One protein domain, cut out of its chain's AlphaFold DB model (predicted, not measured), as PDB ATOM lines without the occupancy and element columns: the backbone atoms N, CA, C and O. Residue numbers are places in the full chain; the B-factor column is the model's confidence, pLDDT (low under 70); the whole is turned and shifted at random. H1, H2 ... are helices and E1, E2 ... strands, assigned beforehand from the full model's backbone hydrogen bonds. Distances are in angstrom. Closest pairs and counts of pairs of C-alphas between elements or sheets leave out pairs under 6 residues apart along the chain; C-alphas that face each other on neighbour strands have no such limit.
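This is residues 35 to 113 of the 113 residues of an uncharacterized protein of Acyrthosiphon pisum (UniProt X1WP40). A small hairpin of two strands, E1 and E2, juts from one side of a rounded cluster of helices. There H1 and H4 lie side by side, running opposite ways, while H3 stands nearly at right angles to both and reaches them with residues 84 to 88; H2 lies off to one side, near H3. The printed part has 79 residues, in the order H1, E1, E2, H2, H3, H4, with an antiparallel sheet E1 - E2, and is mostly helix. It is compact, with a radius of gyration of the C-alphas of 11.7 A and spans of 31 by 29 by 25 A.

Find E1 at residues 49 to 52 and E2 at residues 55 to 58. H1, residues 35 to 45, begins at C-alpha 35 (-18.664, -12.417, -13.049) and is 15.5 A long. H2 holds residues 61 to 70, 14.2 A. H3, residues 83 to 94, runs 16.6 A. H4, residues 101 to 111, runs 15.5 A to C-alpha 111 (-9.837, -3.620, -9.781).

In the hairpin, N 50 and O 57 are 2.9 A apart, within hydrogen-bond range. The closest C-alphas of H1 and E1, Met 43 and Val 49, are 5.8 A apart. H1 and H4 touch at Cys 39 and Cys 105, C-alphas 5.6 A apart, at a shallow tilt of 23 degrees, opposite ways. H3 touches H1 with residues 84 to 85 alone, about perpendicular at 79 degrees; its closest C-alphas, Cys 39 and Tyr 84, are 5.5 A apart. H2 and H3 are close but not clearly touching, C-alphas 68 and 89 being 6.5 A apart. Each O i to N i+4 pair is within hydrogen-bond range in H1, H2 and H3, and 5 of 7 in H4.

The C-alphas of Asn 53 and Glu 73, the two farthest apart, are 34.4 A apart. The printed part has no cut; the H2 to H3 link is long. Look for pLDDT under 70 at residues 108 to 113.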
ATOM      1  N   ASP A  35     -19.474 -12.344 -14.268       81.50
ATOM      2  CA  ASP A  35     -18.664 -12.417 -13.049       81.50
ATOM      3  C   ASP A  35     -19.365 -11.751 -11.845       81.50
ATOM      4  O   ASP A  35     -19.511 -12.364 -10.783       81.50
ATOM      5  N   THR A  36     -19.948 -10.558 -12.041       85.88
ATOM      6  CA  THR A  36     -20.715  -9.854 -10.994       85.88
ATOM      7  C   THR A  36     -21.927 -10.667 -10.550       85.88
ATOM      8  O   THR A  36     -22.208 -10.760  -9.354       85.88
ATOM      9  N   ASN A  37     -22.631 -11.304 -11.489       86.38
ATOM     10  CA  ASN A  37     -23.789 -12.136 -11.169       86.38
ATOM     11  C   ASN A  37     -23.408 -13.387 -10.366       86.38
ATOM     12  O   ASN A  37     -24.134 -13.758  -9.444       86.38
ATOM     13  N   VAL A  38     -22.270 -14.021 -10.671       89.50
ATOM     14  CA  VAL A  38     -21.777 -15.168  -9.889       89.50
ATOM     15  C   VAL A  38     -21.386 -14.726  -8.480       89.50
ATOM     16  O   VAL A  38     -21.746 -15.404  -7.516       89.50
ATOM     17  N   CYS A  39     -20.719 -13.577  -8.340       91.62
ATOM     18  CA  CYS A  39     -20.386 -13.016  -7.032       91.62
ATOM     19  C   CYS A  39     -21.646 -12.758  -6.195       91.62
ATOM     20  O   CYS A  39     -21.773 -13.291  -5.092       91.62
ATOM     21  N   LEU A  40     -22.620 -12.025  -6.743       92.38
ATOM     22  CA  LEU A  40     -23.868 -11.698  -6.047       92.38
ATOM     23  C   LEU A  40     -24.688 -12.949  -5.708       92.38
ATOM     24  O   LEU A  40     -25.262 -13.024  -4.624       92.38
ATOM     25  N   SER A  41     -24.685 -13.965  -6.575       91.62
ATOM     26  CA  SER A  41     -25.334 -15.250  -6.299       91.62
ATOM     27  C   SER A  41     -24.695 -15.991  -5.120       91.62
ATOM     28  O   SER A  41     -25.421 -16.554  -4.299       91.62
ATOM     29  N   GLN A  42     -23.363 -15.969  -4.991       93.44
ATOM     30  CA  GLN A  42     -22.677 -16.562  -3.836       93.44
ATOM     31  C   GLN A  42     -22.967 -15.785  -2.549       93.44
ATOM     32  O   GLN A  42     -23.243 -16.404  -1.522       93.44
ATOM     33  N   MET A  43     -22.974 -14.448  -2.606       94.62
ATOM     34  CA  MET A  43     -23.347 -13.616  -1.456       94.62
ATOM     35  C   MET A  43     -24.795 -13.862  -1.029       94.62
ATOM     36  O   MET A  43     -25.083 -13.909   0.165       94.62
ATOM     37  N   GLN A  44     -25.708 -14.055  -1.985       94.25
ATOM     38  CA  GLN A  44     -27.114 -14.333  -1.699       94.25
ATOM     39  C   GLN A  44     -27.284 -15.703  -1.043       94.25
ATOM     40  O   GLN A  44     -28.015 -15.834  -0.067       94.25
ATOM     41  N   ALA A  45     -26.582 -16.721  -1.542       92.44
ATOM     42  CA  ALA A  45     -26.591 -18.057  -0.953       92.44
ATOM     43  C   ALA A  45     -25.966 -18.095   0.456       92.44
ATOM     44  O   ALA A  45     -26.312 -18.967   1.250       92.44
ATOM     45  N   ALA A  46     -25.087 -17.144   0.779       91.88
ATOM     46  CA  ALA A  46     -24.558 -16.915   2.126       91.88
ATOM     47  C   ALA A  46     -25.441 -15.991   2.991       91.88
ATOM     48  O   ALA A  46     -25.097 -15.704   4.140       91.88
ATOM     49  N   GLU A  47     -26.571 -15.528   2.448       93.44
ATOM     50  CA  GLU A  47     -27.506 -14.584   3.072       93.44
ATOM     51  C   GLU A  47     -26.862 -13.242   3.462       93.44
ATOM     52  O   GLU A  47     -27.298 -12.603   4.412       93.44
ATOM     53  N   LEU A  48     -25.814 -12.815   2.750       94.31
ATOM     54  CA  LEU A  48     -25.183 -11.498   2.922       94.31
ATOM     55  C   LEU A  48     -25.868 -10.403   2.094       94.31
ATOM     56  O   LEU A  48     -25.705  -9.209   2.355       94.31
ATOM     57  N   VAL A  49     -26.627 -10.812   1.080       94.88
ATOM     58  CA  VAL A  49     -27.458  -9.935   0.254       94.88
ATOM     59  C   VAL A  49     -28.838 -10.552   0.074       94.88
ATOM     60  O   VAL A  49     -28.991 -11.773   0.009       94.88
ATOM     61  N   VAL A  50     -29.839  -9.695  -0.072       94.12
ATOM     62  CA  VAL A  50     -31.213 -10.059  -0.420       94.12
ATOM     63  C   VAL A  50     -31.579  -9.465  -1.771       94.12
ATOM     64  O   VAL A  50     -31.150  -8.368  -2.122       94.12
ATOM     65  N   LEU A  51     -32.348 -10.215  -2.559       90.81
ATOM     66  CA  LEU A  51     -32.849  -9.750  -3.848       90.81
ATOM     67  C   LEU A  51     -34.227  -9.112  -3.642       90.81
ATOM     68  O   LEU A  51     -35.221  -9.818  -3.481       90.81
ATOM     69  N   GLU A  52     -34.289  -7.786  -3.692       91.00
ATOM     70  CA  GLU A  52     -35.528  -7.015  -3.576       91.00
ATOM     71  C   GLU A  52     -35.713  -6.137  -4.811       91.00
ATOM     72  O   GLU A  52     -34.804  -5.420  -5.223       91.00
ATOM     73  N   ASN A  53     -36.899  -6.172  -5.427       89.06
ATOM     74  CA  ASN A  53     -37.212  -5.358  -6.611       89.06
ATOM     75  C   ASN A  53     -36.146  -5.461  -7.726       89.06
ATOM     76  O   ASN A  53     -35.769  -4.460  -8.340       89.06
ATOM     77  N   SER A  54     -35.640  -6.677  -7.967       85.44
ATOM     78  CA  SER A  54     -34.574  -6.970  -8.940       85.44
ATOM     79  C   SER A  54     -33.224  -6.304  -8.644       85.44
ATOM     80  O   SER A  54     -32.405  -6.141  -9.548       85.44
ATOM     81  N   ARG A  55     -32.975  -5.910  -7.393       85.81
ATOM     82  CA  ARG A  55     -31.695  -5.369  -6.929       85.81
ATOM     83  C   ARG A  55     -31.184  -6.188  -5.758       85.81
ATOM     84  O   ARG A  55     -31.951  -6.563  -4.877       85.81
ATOM     85  N   TYR A  56     -29.885  -6.451  -5.760       89.50
ATOM     86  CA  TYR A  56     -29.217  -7.026  -4.603       89.50
ATOM     87  C   TYR A  56     -28.970  -5.915  -3.588       89.50
ATOM     88  O   TYR A  56     -28.371  -4.894  -3.924       89.50
ATOM     89  N   ILE A  57     -29.462  -6.110  -2.371       92.62
ATOM     90  CA  ILE A  57     -29.313  -5.187  -1.251       92.62
ATOM     91  C   ILE A  57     -28.517  -5.916  -0.175       92.62
ATOM     92  O   ILE A  57     -28.892  -7.015   0.235       92.62
ATOM     93  N   SER A  58     -27.403  -5.330   0.256       93.94
ATOM     94  CA  SER A  58     -26.647  -5.849   1.393       93.94
ATOM     95  C   SER A  58     -27.442  -5.734   2.683       93.94
ATOM     96  O   SER A  58     -28.137  -4.746   2.918       93.94
ATOM     97  N   ILE A  59     -27.320  -6.759   3.524       94.06
ATOM     98  CA  ILE A  59     -27.842  -6.717   4.891       94.06
ATOM     99  C   ILE A  59     -27.086  -5.666   5.721       94.06
ATOM    100  O   ILE A  59     -26.104  -5.075   5.260       94.06
ATOM    101  N   SER A  60     -27.543  -5.421   6.950       94.12
ATOM    102  CA  SER A  60     -26.907  -4.436   7.825       94.12
ATOM    103  C   SER A  60     -25.439  -4.786   8.108       94.12
ATOM    104  O   SER A  60     -25.066  -5.960   8.148       94.12
ATOM    105  N   ALA A  61     -24.599  -3.772   8.328       91.06
ATOM    106  CA  ALA A  61     -23.181  -3.979   8.629       91.06
ATOM    107  C   ALA A  61     -22.969  -4.857   9.878       91.06
ATOM    108  O   ALA A  61     -22.067  -5.692   9.896       91.06
ATOM    109  N   ASP A  62     -23.839  -4.724  10.884       93.31
ATOM    110  CA  ASP A  62     -23.797  -5.541  12.099       93.31
ATOM    111  C   ASP A  62     -24.106  -7.019  11.807       93.31
ATOM    112  O   ASP A  62     -23.418  -7.909  12.314       93.31
ATOM    113  N   ASP A  63     -25.085  -7.297  10.939       94.19
ATOM    114  CA  ASP A  63     -25.418  -8.669  10.540       94.19
ATOM    115  C   ASP A  63     -24.312  -9.290   9.675       94.19
ATOM    116  O   ASP A  63     -23.974 -10.466   9.850       94.19
ATOM    117  N   VAL A  64     -23.718  -8.506   8.763       93.25
ATOM    118  CA  VAL A  64     -22.544  -8.935   7.983       93.25
ATOM    119  C   VAL A  64     -21.416  -9.311   8.933       93.25
ATOM    120  O   VAL A  64     -20.878 -10.415   8.831       93.25
ATOM    121  N   LYS A  65     -21.093  -8.431   9.885       91.81
ATOM    122  CA  LYS A  65     -20.048  -8.665  10.879       91.81
ATOM    123  C   LYS A  65     -20.301  -9.951  11.656       91.81
ATOM    124  O   LYS A  65     -19.423 -10.804  11.708       91.81
ATOM    125  N   SER A  66     -21.511 -10.128  12.189       92.19
ATOM    126  CA  SER A  66     -21.872 -11.324  12.956       92.19
ATOM    127  C   SER A  66     -21.706 -12.612  12.144       92.19
ATOM    128  O   SER A  66     -21.179 -13.599  12.660       92.19
ATOM    129  N   LYS A  67     -22.111 -12.611  10.869       91.94
ATOM    130  CA  LYS A  67     -21.950 -13.770   9.982       91.94
ATOM    131  C   LYS A  67     -20.481 -14.045   9.655       91.94
ATOM    132  O   LYS A  67     -20.050 -15.189   9.750       91.94
ATOM    133  N   VAL A  68     -19.706 -13.019   9.305       91.06
ATOM    134  CA  VAL A  68     -18.282 -13.171   8.957       91.06
ATOM    135  C   VAL A  68     -17.454 -13.628  10.164       91.06
ATOM    136  O   VAL A  68     -16.609 -14.516  10.024       91.06
ATOM    137  N   GLU A  69     -17.738 -13.102  11.357       89.75
ATOM    138  CA  GLU A  69     -17.116 -13.543  12.614       89.75
ATOM    139  C   GLU A  69     -17.448 -15.012  12.931       89.75
ATOM    140  O   GLU A  69     -16.576 -15.780  13.332       89.75
ATOM    141  N   ALA A  70     -18.679 -15.460  12.660       89.25
ATOM    142  CA  ALA A  70     -19.051 -16.869  12.820       89.25
ATOM    143  C   ALA A  70     -18.294 -17.812  11.865       89.25
ATOM    144  O   ALA A  70     -18.186 -19.010  12.122       89.25
ATOM    145  N   TRP A  71     -17.765 -17.288  10.760       88.19
ATOM    146  CA  TRP A  71     -17.045 -18.057   9.743       88.19
ATOM    147  C   TRP A  71     -15.526 -17.966   9.857       88.19
ATOM    148  O   TRP A  71     -14.819 -18.578   9.054       88.19
ATOM    149  N   THR A  72     -15.009 -17.214  10.831       76.12
ATOM    150  CA  THR A  72     -13.559 -17.025  10.983       76.12
ATOM    151  C   THR A  72     -12.864 -18.308  11.440       76.12
ATOM    152  O   THR A  72     -11.713 -18.543  11.081       76.12
ATOM    153  N   GLU A  73     -13.566 -19.167  12.186       76.00
ATOM    154  CA  GLU A  73     -13.048 -20.471  12.618       76.00
ATOM    155  C   GLU A  73     -13.168 -21.537  11.521       76.00
ATOM    156  O   GLU A  73     -12.223 -22.286  11.271       76.00
ATOM    157  N   ALA A  74     -14.322 -21.606  10.854       80.25
ATOM    158  CA  ALA A  74     -14.552 -22.509   9.735       80.25
ATOM    159  C   ALA A  74     -15.718 -22.030   8.861       80.25
ATOM    160  O   ALA A  74     -16.805 -21.720   9.351       80.25
ATOM    161  N   LEU A  75     -15.507 -22.044   7.544       84.50
ATOM    162  CA  LEU A  75     -16.575 -21.818   6.579       84.50
ATOM    163  C   LEU A  75     -17.495 -23.054   6.534       84.50
ATOM    164  O   LEU A  75     -16.986 -24.174   6.448       84.50
ATOM    165  N   PRO A  76     -18.828 -22.891   6.533       85.88
ATOM    166  CA  PRO A  76     -19.753 -23.991   6.287       85.88
ATOM    167  C   PRO A  76     -19.411 -24.774   5.007       85.88
ATOM    168  O   PRO A  76     -19.078 -24.181   3.979       85.88
ATOM    169  N   ALA A  77     -19.514 -26.109   5.048       86.19
ATOM    170  CA  ALA A  77     -19.094 -26.988   3.945       86.19
ATOM    171  C   ALA A  77     -19.808 -26.681   2.612       86.19
ATOM    172  O   ALA A  77     -19.236 -26.798   1.530       86.19
ATOM    173  N   ASN A  78     -21.055 -26.209   2.680       84.56
ATOM    174  CA  ASN A  78     -21.836 -25.757   1.525       84.56
ATOM    175  C   ASN A  78     -21.231 -24.534   0.810       84.56
ATOM    176  O   ASN A  78     -21.613 -24.250  -0.324       84.56
ATOM    177  N   PHE A  79     -20.278 -23.842   1.431       89.88
ATOM    178  CA  PHE A  79     -19.586 -22.680   0.878       89.88
ATOM    179  C   PHE A  79     -18.137 -22.972   0.460       89.88
ATOM    180  O   PHE A  79     -17.429 -22.068   0.013       89.88
ATOM    181  N   GLU A  80     -17.669 -24.224   0.537       83.12
ATOM    182  CA  GLU A  80     -16.289 -24.579   0.174       83.12
ATOM    183  C   GLU A  80     -15.917 -24.191  -1.261       83.12
ATOM    184  O   GLU A  80     -14.763 -23.854  -1.524       83.12
ATOM    185  N   ASN A  81     -16.885 -24.166  -2.175       86.31
ATOM    186  CA  ASN A  81     -16.663 -23.814  -3.578       86.31
ATOM    187  C   ASN A  81     -16.976 -22.341  -3.899       86.31
ATOM    188  O   ASN A  81     -16.915 -21.938  -5.060       86.31
ATOM    189  N   PHE A  82     -17.316 -21.520  -2.900       91.62
ATOM    190  CA  PHE A  82     -17.691 -20.122  -3.118       91.62
ATOM    191  C   PHE A  82     -16.454 -19.219  -3.116       91.62
ATOM    192  O   PHE A  82     -16.103 -18.597  -2.113       91.62
ATOM    193  N   GLY A  83     -15.767 -19.168  -4.260       88.69
ATOM    194  CA  GLY A  83     -14.548 -18.374  -4.439       88.69
ATOM    195  C   GLY A  83     -14.714 -16.885  -4.110       88.69
ATOM    196  O   GLY A  83     -13.870 -16.327  -3.409       88.69
ATOM    197  N   TYR A  84     -15.813 -16.251  -4.536       90.75
ATOM    198  CA  TYR A  84     -16.060 -14.831  -4.256       90.75
ATOM    199  C   TYR A  84     -16.381 -14.587  -2.789       90.75
ATOM    200  O   TYR A  84     -15.903 -13.602  -2.237       90.75
ATOM    201  N   LEU A  85     -17.127 -15.490  -2.143       91.50
ATOM    202  CA  LEU A  85     -17.402 -15.396  -0.708       91.50
ATOM    203  C   LEU A  85     -16.109 -15.467   0.111       91.50
ATOM    204  O   LEU A  85     -15.891 -14.643   0.993       91.50
ATOM    205  N   LYS A  86     -15.219 -16.412  -0.207       90.50
ATOM    206  CA  LYS A  86     -13.908 -16.514   0.454       90.50
ATOM    207  C   LYS A  86     -13.058 -15.267   0.232       90.50
ATOM    208  O   LYS A  86     -12.426 -14.777   1.169       90.50
ATOM    209  N   GLY A  87     -13.053 -14.750  -0.998       89.44
ATOM    210  CA  GLY A  87     -12.382 -13.496  -1.331       89.44
ATOM    211  C   GLY A  87     -12.936 -12.327  -0.516       89.44
ATOM    212  O   GLY A  87     -12.158 -11.579   0.070       89.44
ATOM    213  N   TYR A  88     -14.261 -12.235  -0.393       91.69
ATOM    214  CA  TYR A  88     -14.922 -11.210   0.406       91.69
ATOM    215  C   TYR A  88     -14.554 -11.298   1.881       91.69
ATOM    216  O   TYR A  88     -14.158 -10.295   2.451       91.69
ATOM    217  N   ILE A  89     -14.603 -12.482   2.492       91.00
ATOM    218  CA  ILE A  89     -14.220 -12.670   3.901       91.00
ATOM    219  C   ILE A  89     -12.760 -12.260   4.126       91.00
ATOM    220  O   ILE A  89     -12.435 -11.592   5.105       91.00
ATOM    221  N   THR A  90     -11.876 -12.620   3.193       90.44
ATOM    222  CA  THR A  90     -10.464 -12.221   3.245       90.44
ATOM    223  C   THR A  90     -10.318 -10.703   3.152       90.44
ATOM    224  O   THR A  90      -9.593 -10.104   3.946       90.44
ATOM    225  N   HIS A  91     -11.025 -10.071   2.212       89.94
ATOM    226  CA  HIS A  91     -11.062  -8.621   2.063       89.94
ATOM    227  C   HIS A  91     -11.618  -7.948   3.325       89.94
ATOM    228  O   HIS A  91     -10.987  -7.033   3.842       89.94
ATOM    229  N   TYR A  92     -12.730  -8.443   3.864       92.38
ATOM    230  CA  TYR A  92     -13.384  -7.923   5.057       92.38
ATOM    231  C   TYR A  92     -12.431  -7.910   6.256       92.38
ATOM    232  O   TYR A  92     -12.227  -6.879   6.882       92.38
ATOM    233  N   ASN A  93     -11.761  -9.034   6.514       89.69
ATOM    234  CA  ASN A  93     -10.828  -9.168   7.636       89.69
ATOM    235  C   ASN A  93      -9.531  -8.357   7.469       89.69
ATOM    236  O   ASN A  93      -8.793  -8.181   8.435       89.69
ATOM    237  N   SER A  94      -9.224  -7.900   6.251       89.94
ATOM    238  CA  SER A  94      -7.996  -7.151   5.950       89.94
ATOM    239  C   SER A  94      -8.190  -5.633   5.949       89.94
ATOM    240  O   SER A  94      -7.203  -4.910   5.813       89.94
ATOM    241  N   ASN A  95      -9.426  -5.139   6.062       88.56
ATOM    242  CA  ASN A  95      -9.748  -3.715   5.985       88.56
ATOM    243  C   ASN A  95     -10.456  -3.252   7.263       88.56
ATOM    244  O   ASN A  95     -11.308  -3.950   7.797       88.56
ATOM    245  N   GLU A  96     -10.100  -2.060   7.748       85.25
ATOM    246  CA  GLU A  96     -10.720  -1.457   8.938       85.25
ATOM    247  C   GLU A  96     -12.155  -0.978   8.658       85.25
ATOM    248  O   GLU A  96     -13.009  -1.034   9.539       85.25
ATOM    249  N   ASP A  97     -12.418  -0.576   7.411       85.62
ATOM    250  CA  ASP A  97     -13.736  -0.212   6.886       85.62
ATOM    251  C   ASP A  97     -13.994  -1.011   5.594       85.62
ATOM    252  O   ASP A  97     -13.570  -0.598   4.508       85.62
ATOM    253  N   PRO A  98     -14.534  -2.235   5.708       86.94
ATOM    254  CA  PRO A  98     -14.687  -3.130   4.572       86.94
ATOM    255  C   PRO A  98     -15.888  -2.759   3.696       86.94
ATOM    256  O   PRO A  98     -16.946  -2.371   4.190       86.94
ATOM    257  N   ASP A  99     -15.742  -2.963   2.382       90.38
ATOM    258  CA  ASP A  99     -16.825  -2.755   1.418       90.38
ATOM    259  C   ASP A  99     -18.063  -3.609   1.783       90.38
ATOM    260  O   ASP A  99     -17.957  -4.731   2.307       90.38
ATOM    261  N   THR A 100     -19.267  -3.121   1.460       92.62
ATOM    262  CA  THR A 100     -20.480  -3.944   1.600       92.62
ATOM    263  C   THR A 100     -20.405  -5.165   0.670       92.62
ATOM    264  O   THR A 100     -19.740  -5.107  -0.368       92.62
ATOM    265  N   PRO A 101     -21.093  -6.283   0.972       92.81
ATOM    266  CA  PRO A 101     -21.076  -7.460   0.101       92.81
ATOM    267  C   PRO A 101     -21.444  -7.160  -1.364       92.81
ATOM    268  O   PRO A 101     -20.831  -7.712  -2.280       92.81
ATOM    269  N   SER A 102     -22.420  -6.273  -1.608       91.62
ATOM    270  CA  SER A 102     -22.783  -5.856  -2.966       91.62
ATOM    271  C   SER A 102     -21.705  -4.990  -3.612       91.62
ATOM    272  O   SER A 102     -21.381  -5.205  -4.781       91.62
ATOM    273  N   ASP A 103     -21.118  -4.057  -2.860       90.94
ATOM    274  CA  ASP A 103     -20.069  -3.169  -3.366       90.94
ATOM    275  C   ASP A 103     -18.799  -3.947  -3.696       90.94
ATOM    276  O   ASP A 103     -18.215  -3.746  -4.758       90.94
ATOM    277  N   TYR A 104     -18.426  -4.922  -2.868       91.31
ATOM    278  CA  TYR A 104     -17.315  -5.824  -3.152       91.31
ATOM    279  C   TYR A 104     -17.497  -6.541  -4.496       91.31
ATOM    280  O   TYR A 104     -16.554  -6.608  -5.288       91.31
ATOM    281  N   CYS A 105     -18.703  -7.037  -4.791       89.12
ATOM    282  CA  CYS A 105     -18.993  -7.684  -6.072       89.12
ATOM    283  C   CYS A 105     -18.943  -6.718  -7.261       89.12
ATOM    284  O   CYS A 105     -18.626  -7.139  -8.371       89.12
ATOM    285  N   ILE A 106     -19.234  -5.434  -7.054       84.88
ATOM    286  CA  ILE A 106     -19.181  -4.415  -8.108       84.88
ATOM    287  C   ILE A 106     -17.735  -3.937  -8.326       84.88
ATOM    288  O   ILE A 106     -17.289  -3.828  -9.468       84.88
ATOM    289  N   PHE A 107     -16.975  -3.682  -7.258       76.12
ATOM    290  CA  PHE A 107     -15.658  -3.039  -7.328       76.12
ATOM    291  C   PHE A 107     -14.483  -4.003  -7.481       76.12
ATOM    292  O   PHE A 107     -13.503  -3.653  -8.141       76.12
ATOM    293  N   THR A 108     -14.545  -5.214  -6.927       68.56
ATOM    294  CA  THR A 108     -13.436  -6.185  -7.039       68.56
ATOM    295  C   THR A 108     -13.215  -6.627  -8.482       68.56
ATOM    296  O   THR A 108     -12.082  -6.818  -8.916       68.56
ATOM    297  N   ILE A 109     -14.288  -6.697  -9.264       59.53
ATOM    298  CA  ILE A 109     -14.236  -7.036 -10.691       59.53
ATOM    299  C   ILE A 109     -13.628  -5.886 -11.506       59.53
ATOM    300  O   ILE A 109     -12.930  -6.124 -12.489       59.53
ATOM    301  N   LEU A 110     -13.810  -4.641 -11.059       54.34
ATOM    302  CA  LEU A 110     -13.218  -3.462 -11.694       54.34
ATOM    303  C   LEU A 110     -11.719  -3.303 -11.383       54.34
ATOM    304  O   LEU A 110     -11.002  -2.739 -12.201       54.34
ATOM    305  N   LYS A 111     -11.236  -3.791 -10.230       50.56
ATOM    306  CA  LYS A 111      -9.837  -3.620  -9.781       50.56
ATOM    307  C   LYS A 111      -8.840  -4.636 -10.357       50.56
ATOM    308  O   LYS A 111      -7.646  -4.367 -10.331       50.56
ATOM    309  N   ASN A 112      -9.295  -5.779 -10.869       47.50
ATOM    310  CA  ASN A 112      -8.426  -6.808 -11.464       47.50
ATOM    311  C   ASN A 112      -8.163  -6.603 -12.975       47.50
ATOM    312  O   ASN A 112      -7.794  -7.553 -13.667       47.50
ATOM    313  N   THR A 113      -8.351  -5.376 -13.479       41.16
ATOM    314  CA  THR A 113      -8.044  -4.953 -14.858       41.16
ATOM    315  C   THR A 113      -7.056  -3.793 -14.829       41.16
ATOM    316  O   THR A 113      -6.197  -3.732 -15.735       41.16
TER     317      THR A 113